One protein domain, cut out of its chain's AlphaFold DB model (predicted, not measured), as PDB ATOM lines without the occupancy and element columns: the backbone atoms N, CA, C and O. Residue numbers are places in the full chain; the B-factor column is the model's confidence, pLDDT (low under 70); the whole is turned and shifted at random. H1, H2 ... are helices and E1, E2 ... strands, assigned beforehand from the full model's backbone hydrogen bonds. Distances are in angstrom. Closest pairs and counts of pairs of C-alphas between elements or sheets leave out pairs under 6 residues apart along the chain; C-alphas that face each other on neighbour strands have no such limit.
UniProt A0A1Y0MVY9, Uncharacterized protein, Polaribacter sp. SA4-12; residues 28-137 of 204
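This is residues 28 to 137 of the 204 residues of an uncharacterized protein of Polaribacter sp. SA4-12 (UniProt A0A1Y0MVY9). A strongly twisted sheet of four strands has two helices, H1 and H5, packed side by side on it, and a long loop, with residues 66 to 72 and 74 to 91 standing free, swings far out from this body. The 110 printed residues hold, in order, H1 E1 E2 E3 H2 H3 H4 H5 E4, a mixed class; the sheet, E1 E2 E3 E4, is antiparallel. The whole is only just loose, close to compact, with a radius of gyration of the C-alphas of 15.9 A and spans of 46 by 40 by 22 A.

H1, residues 28 to 33, begins at C-alpha 28 (136.672, 113.148, 159.184). E1 is residues 37 to 39, E2 45 to 51 with 19.9 A, and E3 54 to 61 with 23.1 A. H2 is residues 70 to 73, H3 93 to 96, H4 105 to 112 with 10.0 A, and H5 115 to 123 with 11.5 A. E4, residues 127 to 137, runs 30.6 A to C-alpha 137 (114.424, 105.802, 142.755).

E1 E2 E3 form a meander, each strand the antiparallel neighbour of the one before, with hairpins E1 and E2, E2 and E3. N 37 and O 48 are 2.8 A apart, N 49 and O 56 2.9 A, and, between E3 and E4, N 57 and O 132 2.8 A. H1 is on the sheet at a height of 8.5 A. H1 and H5 touch, the C-alphas of Cys 28 and Cys 123 being closest at 5.2 A, at a shallow tilt of 17 degrees, opposite ways. H5 is on the sheet, over E1 and E2. H4 only grazes the sheet; H3 and H4 are close but not clearly touching, with C-alphas 95 and 111 closest at 7.3 A. H2 and H3 are apart. In H1, H4 and H5 every O i to N i+4 pair is within hydrogen-bond range; H2 and H3 are too short for one.

The C-alphas of Glu 68 and Leu 137 are the two farthest apart, 47.5 A. The printed part has no cut, and the link from H2 to H3, 19 residues, is long. Mean pLDDT of the printed part is 76.6; residue 42 and residues 63 to 92 are under 70.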
ATOM      1  N   CYS A  28     136.219 114.182 160.115       91.00
ATOM      2  CA  CYS A  28     136.672 113.148 159.184       91.00
ATOM      3  C   CYS A  28     136.910 111.805 159.909       91.00
ATOM      4  O   CYS A  28     136.526 110.743 159.412       91.00
ATOM      5  N   GLY A  29     137.452 111.849 161.132       91.94
ATOM      6  CA  GLY A  29     137.684 110.655 161.936       91.94
ATOM      7  C   GLY A  29     136.399 109.923 162.338       91.94
ATOM      8  O   GLY A  29     136.356 108.694 162.243       91.94
ATOM      9  N   ASP A  30     135.343 110.663 162.695       93.31
ATOM     10  CA  ASP A  30     134.026 110.092 163.012       93.31
ATOM     11  C   ASP A  30     133.454 109.299 161.827       93.31
ATOM     12  O   ASP A  30     132.842 108.244 162.019       93.31
ATOM     13  N   LEU A  31     133.664 109.778 160.594       94.62
ATOM     14  CA  LEU A  31     133.192 109.103 159.381       94.62
ATOM     15  C   LEU A  31     133.853 107.729 159.219       94.62
ATOM     16  O   LEU A  31     133.157 106.724 159.046       94.62
ATOM     17  N   TYR A  32     135.180 107.657 159.328       92.62
ATOM     18  CA  TYR A  32     135.902 106.383 159.262       92.62
ATOM     19  C   TYR A  32     135.513 105.442 160.407       92.62
ATOM     20  O   TYR A  32     135.253 104.261 160.174       92.62
ATOM     21  N   ASP A  33     135.359 105.961 161.628       91.00
ATOM     22  CA  ASP A  33     134.927 105.158 162.779       91.00
ATOM     23  C   ASP A  33     133.485 104.639 162.634       91.00
ATOM     24  O   ASP A  33     133.132 103.612 163.235       91.00
ATOM     25  N   GLY A  34     132.679 105.321 161.811       91.25
ATOM     26  CA  GLY A  34     131.349 104.929 161.343       91.25
ATOM     27  C   GLY A  34     131.345 103.992 160.125       91.25
ATOM     28  O   GLY A  34     130.266 103.635 159.634       91.25
ATOM     29  N   GLY A  35     132.513 103.573 159.629       91.88
ATOM     30  CA  GLY A  35     132.668 102.663 158.489       91.88
ATOM     31  C   GLY A  35     132.384 103.309 157.132       91.88
ATOM     32  O   GLY A  35     131.915 102.629 156.219       91.88
ATOM     33  N   TYR A  36     132.581 104.622 157.016       94.56
ATOM     34  CA  TYR A  36     132.624 105.304 155.726       94.56
ATOM     35  C   TYR A  36     134.011 105.120 155.097       94.56
ATOM     36  O   TYR A  36     134.993 104.856 155.789       94.56
ATOM     37  N   LYS A  37     134.085 105.244 153.772       93.88
ATOM     38  CA  LYS A  37     135.290 105.006 152.975       93.88
ATOM     39  C   LYS A  37     135.513 106.142 151.997       93.88
ATOM     40  O   LYS A  37     134.551 106.717 151.490       93.88
ATOM     41  N   ARG A  38     136.767 106.423 151.665       91.62
ATOM     42  CA  ARG A  38     137.087 107.358 150.592       91.62
ATOM     43  C   ARG A  38     136.605 106.821 149.244       91.62
ATOM     44  O   ARG A  38     136.855 105.662 148.905       91.62
ATOM     45  N   SER A  39     135.941 107.677 148.478       89.94
ATOM     46  CA  SER A  39     135.647 107.465 147.066       89.94
ATOM     47  C   SER A  39     136.791 108.042 146.234       89.94
ATOM     48  O   SER A  39     137.124 109.218 146.367       89.94
ATOM     49  N   PHE A  40     137.401 107.218 145.385       84.69
ATOM     50  CA  PHE A  40     138.514 107.615 144.517       84.69
ATOM     51  C   PHE A  40     138.022 108.005 143.115       84.69
ATOM     52  O   PHE A  40     136.942 107.589 142.698       84.69
ATOM     53  N   GLY A  41     138.821 108.793 142.382       74.69
ATOM     54  CA  GLY A  41     138.515 109.204 141.001       74.69
ATOM     55  C   GLY A  41     137.619 110.442 140.869       74.69
ATOM     56  O   GLY A  41     136.941 110.596 139.857       74.69
ATOM     57  N   VAL A  42     137.599 111.300 141.888       69.44
ATOM     58  CA  VAL A  42     136.852 112.566 141.938       69.44
ATOM     59  C   VAL A  42     137.808 113.727 142.241       69.44
ATOM     60  O   VAL A  42     138.820 113.520 142.908       69.44
ATOM     61  N   ASP A  43     137.487 114.935 141.768       77.56
ATOM     62  CA  ASP A  43     138.346 116.135 141.887       77.56
ATOM     63  C   ASP A  43     138.422 116.718 143.313       77.56
ATOM     64  O   ASP A  43     139.189 117.639 143.581       77.56
ATOM     65  N   VAL A  44     137.624 116.183 144.236       85.88
ATOM     66  CA  VAL A  44     137.572 116.557 145.655       85.88
ATOM     67  C   VAL A  44     137.675 115.306 146.519       85.88
ATOM     68  O   VAL A  44     137.407 114.196 146.059       85.88
ATOM     69  N   ILE A  45     138.030 115.446 147.795       90.38
ATOM     70  CA  ILE A  45     138.061 114.293 148.699       90.38
ATOM     71  C   ILE A  45     136.638 113.997 149.174       90.38
ATOM     72  O   ILE A  45     136.081 114.726 149.989       90.38
ATOM     73  N   LEU A  46     136.059 112.898 148.686       93.88
ATOM     74  CA  LEU A  46     134.771 112.397 149.162       93.88
ATOM     75  C   LEU A  46     134.955 111.176 150.056       93.88
ATOM     76  O   LEU A  46     135.581 110.195 149.657       93.88
ATOM     77  N   ILE A  47     134.337 111.202 151.229       95.44
ATOM     78  CA  ILE A  47     134.207 110.056 152.127       95.44
ATOM     79  C   ILE A  47     132.731 109.678 152.177       95.44
ATOM     80  O   ILE A  47     131.881 110.487 152.543       95.44
ATOM     81  N   GLY A  48     132.402 108.453 151.781       96.12
ATOM     82  CA  GLY A  48     131.022 108.023 151.628       96.12
ATOM     83  C   GLY A  48     130.727 106.635 152.167       96.12
ATOM     84  O   GLY A  48     131.613 105.859 152.521       96.12
ATOM     85  N   LYS A  49     129.437 106.324 152.246       96.06
ATOM     86  CA  LYS A  49     128.936 105.014 152.654       96.06
ATOM     87  C   LYS A  49     127.690 104.665 151.867       96.06
ATOM     88  O   LYS A  49     126.752 105.460 151.791       96.06
ATOM     89  N   LYS A  50     127.679 103.454 151.315       95.38
ATOM     90  CA  LYS A  50     126.546 102.900 150.580       95.38
ATOM     91  C   LYS A  50     125.779 101.904 151.439       95.38
ATOM     92  O   LYS A  50     126.362 101.022 152.063       95.38
ATOM     93  N   MET A  51     124.463 102.058 151.471       94.69
ATOM     94  CA  MET A  51     123.517 101.250 152.234       94.69
ATOM     95  C   MET A  51     122.311 100.968 151.335       94.69
ATOM     96  O   MET A  51     121.419 101.798 151.200       94.69
ATOM     97  N   ASN A  52     122.285  99.790 150.707       93.12
ATOM     98  CA  ASN A  52     121.263  99.399 149.728       93.12
ATOM     99  C   ASN A  52     121.167 100.381 148.538       93.12
ATOM    100  O   ASN A  52     122.094 100.480 147.733       93.12
ATOM    101  N   ASP A  53     120.036 101.071 148.410       94.81
ATOM    102  CA  ASP A  53     119.724 102.077 147.393       94.81
ATOM    103  C   ASP A  53     120.176 103.488 147.784       94.81
ATOM    104  O   ASP A  53     120.036 104.416 146.991       94.81
ATOM    105  N   THR A  54     120.731 103.645 148.982       96.88
ATOM    106  CA  THR A  54     121.144 104.926 149.534       96.88
ATOM    107  C   THR A  54     122.665 105.038 149.549       96.88
ATOM    108  O   THR A  54     123.359 104.113 149.971       96.88
ATOM    109  N   THR A  55     123.191 106.193 149.161       97.62
ATOM    110  CA  THR A  55     124.597 106.555 149.343       97.62
ATOM    111  C   THR A  55     124.682 107.915 150.014       97.62
ATOM    112  O   THR A  55     123.994 108.848 149.614       97.62
ATOM    113  N   ILE A  56     125.534 108.041 151.026       97.69
ATOM    114  CA  ILE A  56     125.817 109.320 151.680       97.69
ATOM    115  C   ILE A  56     127.272 109.659 151.421       97.69
ATOM    116  O   ILE A  56     128.133 108.832 151.707       97.69
ATOM    117  N   TYR A  57     127.527 110.860 150.919       97.00
ATOM    118  CA  TYR A  57     128.856 111.426 150.741       97.00
ATOM    119  C   TYR A  57     129.056 112.605 151.679       97.00
ATOM    120  O   TYR A  57     128.133 113.386 151.911       97.00
ATOM    121  N   TYR A  58     130.281 112.740 152.160       96.38
ATOM    122  CA  TYR A  58     130.809 113.928 152.799       96.38
ATOM    123  C   TYR A  58     132.014 114.410 152.003       96.38
ATOM    124  O   TYR A  58     132.840 113.588 151.601       96.38
ATOM    125  N   GLN A  59     132.110 115.714 151.776       95.00
ATOM    126  CA  GLN A  59     133.308 116.331 151.218       95.00
ATOM    127  C   GLN A  59     134.235 116.757 152.352       95.00
ATOM    128  O   GLN A  59     133.777 117.323 153.349       95.00
ATOM    129  N   ILE A  60     135.519 116.449 152.191       93.06
ATOM    130  CA  ILE A  60     136.590 116.901 153.068       93.06
ATOM    131  C   ILE A  60     137.341 118.014 152.351       93.06
ATOM    132  O   ILE A  60     137.984 117.770 151.330       93.06
ATOM    133  N   ASP A  61     137.264 119.214 152.911       88.69
ATOM    134  CA  ASP A  61     138.015 120.365 152.440       88.69
ATOM    135  C   ASP A  61     139.285 120.500 153.267       88.69
ATOM    136  O   ASP A  61     139.248 120.674 154.489       88.69
ATOM    137  N   ILE A  62     140.417 120.401 152.580       81.81
ATOM    138  CA  ILE A  62     141.729 120.658 153.158       81.81
ATOM    139  C   ILE A  62     142.016 122.146 152.926       81.81
ATOM    140  O   ILE A  62     141.990 122.586 151.770       81.81
ATOM    141  N   PRO A  63     142.234 122.948 153.982       68.38
ATOM    142  CA  PRO A  63     142.579 124.350 153.825       68.38
ATOM    143  C   PRO A  63     143.858 124.478 152.983       68.38
ATOM    144  O   PRO A  63     144.742 123.628 153.075       68.38
ATOM    145  N   PRO A  64     143.968 125.514 152.133       59.66
ATOM    146  CA  PRO A  64     145.134 125.685 151.285       59.66
ATOM    147  C   PRO A  64     146.374 125.842 152.159       59.66
ATOM    148  O   PRO A  64     146.528 126.817 152.893       59.66
ATOM    149  N   ILE A  65     147.252 124.856 152.059       56.88
ATOM    150  CA  ILE A  65     148.557 124.867 152.693       56.88
ATOM    151  C   ILE A  65     149.371 125.990 152.038       56.88
ATOM    152  O   ILE A  65     149.316 126.184 150.817       56.88
ATOM    153  N   ASN A  66     150.111 126.756 152.838       49.62
ATOM    154  CA  ASN A  66     150.990 127.804 152.330       49.62
ATOM    155  C   ASN A  66     151.932 127.199 151.259       49.62
ATOM    156  O   ASN A  66     152.420 126.084 151.459       49.62
ATOM    157  N   PRO A  67     152.239 127.876 150.134       52.62
ATOM    158  CA  PRO A  67     153.023 127.282 149.043       52.62
ATOM    159  C   PRO A  67     154.389 126.709 149.465       52.62
ATOM    160  O   PRO A  67     154.921 125.826 148.797       52.62
ATOM    161  N   GLU A  68     154.945 127.193 150.577       49.28
ATOM    162  CA  GLU A  68     156.214 126.737 151.158       49.28
ATOM    163  C   GLU A  68     156.111 125.384 151.899       49.28
ATOM    164  O   GLU A  68     157.114 124.689 152.047       49.28
ATOM    165  N   GLU A  69     154.912 124.959 152.297       44.69
ATOM    166  CA  GLU A  69     154.633 123.688 152.989       44.69
ATOM    167  C   GLU A  69     154.173 122.568 152.025       44.69
ATOM    168  O   GLU A  69     154.150 121.396 152.399       44.69
ATOM    169  N   ILE A  70     153.927 122.882 150.740       43.53
ATOM    170  CA  ILE A  70     153.633 121.902 149.665       43.53
ATOM    171  C   ILE A  70     154.756 120.850 149.521       43.53
ATOM    172  O   ILE A  70     154.537 119.750 149.010       43.53
ATOM    173  N   ILE A  71     155.958 121.143 150.028       41.28
ATOM    174  CA  ILE A  71     157.085 120.203 150.059       41.28
ATOM    175  C   ILE A  71     156.768 118.969 150.928       41.28
ATOM    176  O   ILE A  71     157.268 117.887 150.630       41.28
ATOM    177  N   PHE A  72     155.897 119.070 151.943       38.53
ATOM    178  CA  PHE A  72     155.590 117.934 152.821       38.53
ATOM    179  C   PHE A  72     154.677 116.895 152.150       38.53
ATOM    180  O   PHE A  72     154.962 115.699 152.227       38.53
ATOM    181  N   TYR A  73     153.678 117.330 151.374       36.62
ATOM    182  CA  TYR A  73     152.764 116.430 150.653       36.62
ATOM    183  C   TYR A  73     153.391 115.753 149.421       36.62
ATOM    184  O   TYR A  73     152.876 114.740 148.951       36.62
ATOM    185  N   ASN A  74     154.537 116.253 148.944       35.50
ATOM    186  CA  ASN A  74     155.355 115.611 147.907       35.50
ATOM    187  C   ASN A  74     156.511 114.755 148.472       35.50
ATOM    188  O   ASN A  74     157.207 114.089 147.711       35.50
ATOM    189  N   SER A  75     156.732 114.733 149.793       35.44
ATOM    190  CA  SER A  75     157.902 114.067 150.400       35.44
ATOM    191  C   SER A  75     157.696 112.604 150.820       35.44
ATOM    192  O   SER A  75     158.616 111.991 151.358       35.44
ATOM    193  N   ASN A  76     156.558 111.995 150.469       36.16
ATOM    194  CA  ASN A  76     156.432 110.532 150.400       36.16
ATOM    195  C   ASN A  76     156.853 109.965 149.026       36.16
ATOM    196  O   ASN A  76     156.539 108.820 148.688       36.16
ATOM    197  N   GLU A  77     157.648 110.715 148.250       41.34
ATOM    198  CA  GLU A  77     158.555 110.152 147.247       41.34
ATOM    199  C   GLU A  77     159.655 109.317 147.928       41.34
ATOM    200  O   GLU A  77     160.792 109.742 148.109       41.34
ATOM    201  N   ASN A  78     159.307 108.093 148.324       35.03
ATOM    202  CA  ASN A  78     160.226 106.951 148.345       35.03
ATOM    203  C   ASN A  78     159.466 105.616 148.299       35.03
ATOM    204  O   ASN A  78     159.853 104.628 148.923       35.03
ATOM    205  N   ILE A  79     158.405 105.544 147.493       34.69
ATOM    206  CA  ILE A  79     158.053 104.264 146.878       34.69
ATOM    207  C   ILE A  79     158.880 104.195 145.601       34.69
ATOM    208  O   ILE A  79     158.544 104.815 144.597       34.69
ATOM    209  N   LEU A  80     159.994 103.465 145.666       31.12
ATOM    210  CA  LEU A  80     160.719 102.978 144.496       31.12
ATOM    211  C   LEU A  80     159.717 102.295 143.554       31.12
ATOM    212  O   LEU A  80     159.406 101.113 143.701       31.12
ATOM    213  N   THR A  81     159.211 103.033 142.572       32.94
ATOM    214  CA  THR A  81     158.586 102.467 141.387       32.94
ATOM    215  C   THR A  81     159.708 101.867 140.557       32.94
ATOM    216  O   THR A  81     160.298 102.490 139.676       32.94
ATOM    217  N   VAL A  82     160.031 100.609 140.857       32.47
ATOM    218  CA  VAL A  82     160.594  99.730 139.839       32.47
ATOM    219  C   VAL A  82     159.550  99.705 138.729       32.47
ATOM    220  O   VAL A  82     158.493  99.093 138.879       32.47
ATOM    221  N   ILE A  83     159.811 100.442 137.651       37.12
ATOM    222  CA  ILE A  83     159.055 100.339 136.408       37.12
ATOM    223  C   ILE A  83     159.382  98.953 135.850       37.12
ATOM    224  O   ILE A  83     160.309  98.784 135.061       37.12
ATOM    225  N   ASP A  84     158.664  97.941 136.330       33.56
ATOM    226  CA  ASP A  84     158.589  96.656 135.657       33.56
ATOM    227  C   ASP A  84     157.641  96.872 134.478       33.56
ATOM    228  O   ASP A  84     156.418  96.924 134.625       33.56
ATOM    229  N   THR A  85     158.220  97.109 133.301       43.12
ATOM    230  CA  THR A  85     157.531  97.092 132.011       43.12
ATOM    231  C   THR A  85     157.060  95.670 131.723       43.12
ATOM    232  O   THR A  85     157.592  94.963 130.870       43.12
ATOM    233  N   LEU A  86     156.025  95.246 132.437       39.06
ATOM    234  CA  LEU A  86     155.256  94.063 132.123       39.06
ATOM    235  C   LEU A  86     153.785  94.441 132.222       39.06
ATOM    236  O   LEU A  86     153.301  94.806 133.290       39.06
ATOM    237  N   ASP A  87     153.101  94.322 131.092       45.25
ATOM    238  CA  ASP A  87     151.662  94.478 130.887       45.25
ATOM    239  C   ASP A  87     150.894  93.409 131.700       45.25
ATOM    240  O   ASP A  87     150.322  92.446 131.185       45.25
ATOM    241  N   ARG A  88     150.990  93.491 133.029       44.12
ATOM    242  CA  ARG A  88     150.284  92.633 133.969       44.12
ATOM    243  C   ARG A  88     148.978  93.327 134.263       44.12
ATOM    244  O   ARG A  88     148.892  94.072 135.232       44.12
ATOM    245  N   VAL A  89     147.966  93.008 133.460       47.56
ATOM    246  CA  VAL A  89     146.580  93.118 133.915       47.56
ATOM    247  C   VAL A  89     146.519  92.375 135.245       47.56
ATOM    248  O   VAL A  89     146.594  91.139 135.284       47.56
ATOM    249  N   THR A  90     146.524  93.102 136.359       59.09
ATOM    250  CA  THR A  90     146.531  92.446 137.658       59.09
ATOM    251  C   THR A  90     145.145  91.851 137.870       59.09
ATOM    252  O   THR A  90     144.141  92.322 137.332       59.09
ATOM    253  N   LYS A  91     145.032  90.814 138.705       59.81
ATOM    254  CA  LYS A  91     143.726  90.262 139.126       59.81
ATOM    255  C   LYS A  91     142.784  91.343 139.701       59.81
ATOM    256  O   LYS A  91     141.591  91.073 139.880       59.81
ATOM    257  N   TYR A  92     143.321  92.524 140.012       65.69
ATOM    258  CA  TYR A  92     142.670  93.593 140.739       65.69
ATOM    259  C   TYR A  92     142.183  94.754 139.869       65.69
ATOM    260  O   TYR A  92     141.327  95.498 140.331       65.69
ATOM    261  N   ASP A  93     142.596  94.842 138.601       74.00
ATOM    262  CA  ASP A  93     142.187  95.933 137.697       74.00
ATOM    263  C   ASP A  93     140.664  95.969 137.502       74.00
ATOM    264  O   ASP A  93     140.041  97.026 137.484       74.00
ATOM    265  N   LYS A  94     140.020  94.793 137.514       78.62
ATOM    266  CA  LYS A  94     138.552  94.661 137.490       78.62
ATOM    267  C   LYS A  94     137.833  95.327 138.674       78.62
ATOM    268  O   LYS A  94     136.608  95.428 138.656       78.62
ATOM    269  N   TYR A  95     138.545  95.640 139.759       81.31
ATOM    270  CA  TYR A  95     137.998  96.346 140.919       81.31
ATOM    271  C   TYR A  95     138.208  97.857 140.819       81.31
ATOM    272  O   TYR A  95     137.428  98.580 141.428       81.31
ATOM    273  N   LEU A  96     139.178  98.330 140.025       80.50
ATOM    274  CA  LEU A  96     139.345  99.756 139.717       80.50
ATOM    275  C   LEU A  96     138.173 100.294 138.881       80.50
ATOM    276  O   LEU A  96     137.821 101.461 138.991       80.50
ATOM    277  N   GLU A  97     137.527  99.432 138.092       80.62
ATOM    278  CA  GLU A  97     136.309  99.767 137.337       80.62
ATOM    279  C   GLU A  97     135.031  99.789 138.197       80.62
ATOM    280  O   GLU A  97     133.956 100.143 137.706       80.62
ATOM    281  N   LYS A  98     135.106  99.371 139.468       84.19
ATOM    282  CA  LYS A  98     133.958  99.347 140.380       84.19
ATOM    283  C   LYS A  98     133.950 100.570 141.281       84.19
ATOM    284  O   LYS A  98     134.994 101.069 141.683       84.19
ATOM    285  N   ASP A  99     132.746 100.987 141.666       86.06
ATOM    286  CA  ASP A  99     132.564 101.981 142.721       86.06
ATOM    287  C   ASP A  99     133.208 101.464 144.018       86.06
ATOM    288  O   ASP A  99     132.894 100.368 144.496       86.06
ATOM    289  N   ALA A 100     134.127 102.251 144.579       87.56
ATOM    290  CA  ALA A 100     134.880 101.887 145.770       87.56
ATOM    291  C   ALA A 100     133.959 101.616 146.976       87.56
ATOM    292  O   ALA A 100     134.260 100.754 147.806       87.56
ATOM    293  N   LEU A 101     132.794 102.274 147.035       92.31
ATOM    294  CA  LEU A 101     131.801 102.073 148.091       92.31
ATOM    295  C   LEU A 101     131.009 100.762 147.951       92.31
ATOM    296  O   LEU A 101     130.318 100.366 148.888       92.31
ATOM    297  N   GLU A 102     131.096 100.078 146.805       90.00
ATOM    298  CA  GLU A 102     130.490  98.756 146.581       90.00
ATOM    299  C   GLU A 102     131.434  97.594 146.930       90.00
ATOM    300  O   GLU A 102     131.022  96.430 146.923       90.00
ATOM    301  N   LEU A 103     132.706  97.879 147.220       88.81
ATOM    302  CA  LEU A 103     133.697  96.861 147.552       88.81
ATOM    303  C   LEU A 103     133.594  96.452 149.028       88.81
ATOM    304  O   LEU A 103     133.427  97.289 149.921       88.81
ATOM    305  N   SER A 104     133.765  95.154 149.301       87.75
ATOM    306  CA  SER A 104     133.985  94.678 150.670       87.75
ATOM    307  C   SER A 104     135.271  95.280 151.232       87.75
ATOM    308  O   SER A 104     136.192  95.562 150.469       87.75
ATOM    309  N   ASP A 105     135.364  95.435 152.553       85.88
ATOM    310  CA  ASP A 105     136.514  96.070 153.222       85.88
ATOM    311  C   ASP A 105     137.842  95.440 152.787       85.88
ATOM    312  O   ASP A 105     138.722  96.136 152.302       85.88
ATOM    313  N   SER A 106     137.920  94.107 152.769       87.00
ATOM    314  CA  SER A 106     139.121  93.378 152.343       87.00
ATOM    315  C   SER A 106     139.561  93.652 150.900       87.00
ATOM    316  O   SER A 106     140.741  93.561 150.583       87.00
ATOM    317  N   ILE A 107     138.614  93.898 149.988       86.75
ATOM    318  CA  ILE A 107     138.923  94.176 148.578       86.75
ATOM    319  C   ILE A 107     139.212  95.660 148.396       86.75
ATOM    320  O   ILE A 107     140.102  96.013 147.633       86.75
ATOM    321  N   TYR A 108     138.484  96.511 149.113       88.44
ATOM    322  CA  TYR A 108     138.743  97.936 149.160       88.44
ATOM    323  C   TYR A 108     140.172  98.211 149.634       88.44
ATOM    324  O   TYR A 108     140.921  98.848 148.909       88.44
ATOM    325  N   GLU A 109     140.579  97.657 150.777       86.00
ATOM    326  CA  GLU A 109     141.915  97.868 151.348       86.00
ATOM    327  C   GLU A 109     143.030  97.315 150.458       86.00
ATOM    328  O   GLU A 109     144.102  97.902 150.347       86.00
ATOM    329  N   LEU A 110     142.763  96.208 149.762       84.56
ATOM    330  CA  LEU A 110     143.707  95.618 148.817       84.56
ATOM    331  C   LEU A 110     143.968  96.514 147.596       84.56
ATOM    332  O   LEU A 110     145.065  96.484 147.046       84.56
ATOM    333  N   VAL A 111     142.956  97.256 147.144       83.81
ATOM    334  CA  VAL A 111     143.025  98.094 145.935       83.81
ATOM    335  C   VAL A 111     143.428  99.529 146.278       83.81
ATOM    336  O   VAL A 111     144.197 100.144 145.548       83.81
ATOM    337  N   TRP A 112     142.919 100.050 147.393       82.38
ATOM    338  CA  TRP A 112     142.947 101.467 147.747       82.38
ATOM    339  C   TRP A 112     143.707 101.776 149.042       82.38
ATOM    340  O   TRP A 112     143.705 102.926 149.466       82.38
ATOM    341  N   GLN A 113     144.409 100.789 149.612       80.25
ATOM    342  CA  GLN A 113     145.185 100.850 150.862       80.25
ATOM    343  C   GLN A 113     144.357 100.767 152.154       80.25
ATOM    344  O   GLN A 113     143.134 100.893 152.151       80.25
ATOM    345  N   ASP A 114     145.058 100.551 153.271       86.06
ATOM    346  CA  ASP A 114     144.498 100.428 154.620       86.06
ATOM    347  C   ASP A 114     143.703 101.675 155.039       86.06
ATOM    348  O   ASP A 114     144.149 102.812 154.867       86.06
ATOM    349  N   ILE A 115     142.521 101.457 155.618       87.19
ATOM    350  CA  ILE A 115     141.607 102.533 156.017       87.19
ATOM    351  C   ILE A 115     142.203 103.428 157.114       87.19
ATOM    352  O   ILE A 115     141.944 104.629 157.116       87.19
ATOM    353  N   ASN A 116     143.006 102.891 158.036       85.81
ATOM    354  CA  ASN A 116     143.609 103.694 159.102       85.81
ATOM    355  C   ASN A 116     144.706 104.610 158.562       85.81
ATOM    356  O   ASN A 116     144.837 105.735 159.038       85.81
ATOM    357  N   LEU A 117     145.463 104.157 157.557       84.44
ATOM    358  CA  LEU A 117     146.430 105.015 156.867       84.44
ATOM    359  C   LEU A 117     145.711 106.168 156.162       84.44
ATOM    360  O   LEU A 117     146.034 107.326 156.399       84.44
ATOM    361  N   GLN A 118     144.651 105.866 155.407       83.94
ATOM    362  CA  GLN A 118     143.840 106.896 154.750       83.94
ATOM    363  C   GLN A 118     143.194 107.872 155.742       83.94
ATOM    364  O   GLN A 118     143.078 109.061 155.443       83.94
ATOM    365  N   LYS A 119     142.750 107.381 156.907       87.88
ATOM    366  CA  LYS A 119     142.203 108.214 157.983       87.88
ATOM    367  C   LYS A 119     143.233 109.245 158.432       87.88
ATOM    368  O   LYS A 119     142.894 110.418 158.469       87.88
ATOM    369  N   ASN A 120     144.461 108.835 158.725       83.94
ATOM    370  CA  ASN A 120     145.498 109.764 159.175       83.94
ATOM    371  C   ASN A 120     145.850 110.775 158.070       83.94
ATOM    372  O   ASN A 120     145.765 111.978 158.288       83.94
ATOM    373  N   ASP A 121     146.108 110.298 156.850       80.06
ATOM    374  CA  ASP A 121     146.556 111.151 155.740       80.06
ATOM    375  C   ASP A 121     145.540 112.238 155.346       80.06
ATOM    376  O   ASP A 121     145.912 113.316 154.885       80.06
ATOM    377  N   VAL A 122     144.242 111.943 155.473       79.69
ATOM    378  CA  VAL A 122     143.161 112.847 155.049       79.69
ATOM    379  C   VAL A 122     142.620 113.682 156.207       79.69
ATOM    380  O   VAL A 122     142.250 114.839 156.008       79.69
ATOM    381  N   CYS A 123     142.498 113.097 157.400       83.62
ATOM    382  CA  CYS A 123     141.765 113.727 158.492       83.62
ATOM    383  C   CYS A 123     142.592 114.708 159.323       83.62
ATOM    384  O   CYS A 123     141.983 115.474 160.065       83.62
ATOM    385  N   ASP A 124     143.924 114.694 159.224       78.31
ATOM    386  CA  ASP A 124     144.781 115.546 160.059       78.31
ATOM    387  C   ASP A 124     144.581 117.047 159.779       78.31
ATOM    388  O   ASP A 124     144.670 117.864 160.695       78.31
ATOM    389  N   GLU A 125     144.227 117.410 158.543       71.62
ATOM    390  CA  GLU A 125     144.054 118.812 158.128       71.62
ATOM    391  C   GLU A 125     142.666 119.112 157.533       71.62
ATOM    392  O   GLU A 125     142.296 120.270 157.343       71.62
ATOM    393  N   GLY A 126     141.873 118.081 157.237       79.88
ATOM    394  CA  GLY A 126     140.611 118.203 156.512       79.88
ATOM    395  C   GLY A 126     139.391 118.482 157.394       79.88
ATOM    396  O   GLY A 126     139.156 117.805 158.396       79.88
ATOM    397  N   ASN A 127     138.536 119.412 156.963       89.38
ATOM    398  CA  ASN A 127     137.243 119.687 157.591       89.38
ATOM    399  C   ASN A 127     136.084 119.158 156.743       89.38
ATOM    400  O   ASN A 127     136.108 119.229 155.517       89.38
ATOM    401  N   VAL A 128     135.039 118.646 157.396       93.00
ATOM    402  CA  VAL A 128     133.826 118.202 156.700       93.00
ATOM    403  C   VAL A 128     132.987 119.424 156.334       93.00
ATOM    404  O   VAL A 128     132.368 120.031 157.205       93.00
ATOM    405  N   SER A 129     132.946 119.774 155.053       93.50
ATOM    406  CA  SER A 129     132.311 121.015 154.588       93.50
ATOM    407  C   SER A 129     130.937 120.813 153.967       93.50
ATOM    408  O   SER A 129     130.099 121.712 153.997       93.50
ATOM    409  N   TRP A 130     130.668 119.627 153.431       95.69
ATOM    410  CA  TRP A 130     129.447 119.358 152.686       95.69
ATOM    411  C   TRP A 130     129.004 117.913 152.839       95.69
ATOM    412  O   TRP A 130     129.824 117.004 152.981       95.69
ATOM    413  N   ARG A 131     127.692 117.695 152.778       97.31
ATOM    414  CA  ARG A 131     127.068 116.375 152.790       97.31
ATOM    415  C   ARG A 131     126.062 116.254 151.660       97.31
ATOM    416  O   ARG A 131     125.224 117.131 151.468       97.31
ATOM    417  N   ASN A 132     126.061 115.103 151.001       97.88
ATOM    418  CA  ASN A 132     125.027 114.710 150.057       97.88
ATOM    419  C   ASN A 132     124.453 113.341 150.392       97.88
ATOM    420  O   ASN A 132     125.175 112.354 150.509       97.88
ATOM    421  N   PHE A 133     123.135 113.298 150.529       98.44
ATOM    422  CA  PHE A 133     122.350 112.083 150.600       98.44
ATOM    423  C   PHE A 133     121.746 111.783 149.229       98.44
ATOM    424  O   PHE A 133     120.961 112.575 148.716       98.44
ATOM    425  N   ILE A 134     122.043 110.608 148.680       98.12
ATOM    426  CA  ILE A 134     121.533 110.137 147.393       98.12
ATOM    427  C   ILE A 134     120.698 108.879 147.614       98.12
ATOM    428  O   ILE A 134     121.185 107.910 148.188       98.12
ATOM    429  N   LEU A 135     119.470 108.867 147.104       98.25
ATOM    430  CA  LEU A 135     118.569 107.716 147.107       98.25
ATOM    431  C   LEU A 135     118.243 107.296 145.674       98.25
ATOM    432  O   LEU A 135     117.800 108.107 144.861       98.25
ATOM    433  N   GLY A 136     118.428 106.016 145.365       97.75
ATOM    434  CA  GLY A 136     117.981 105.412 144.117       97.75
ATOM    435  C   GLY A 136     116.458 105.314 144.060       97.75
ATOM    436  O   GLY A 136     115.831 104.750 144.947       97.75
ATOM    437  N   LEU A 137     115.867 105.825 142.982       97.25
ATOM    438  CA  LEU A 137     114.424 105.802 142.755       97.25
ATOM    439  C   LEU A 137     114.054 104.896 141.582       97.25
ATOM    440  O   LEU A 137     114.788 104.753 140.595       97.25
TER     441      LEU A 137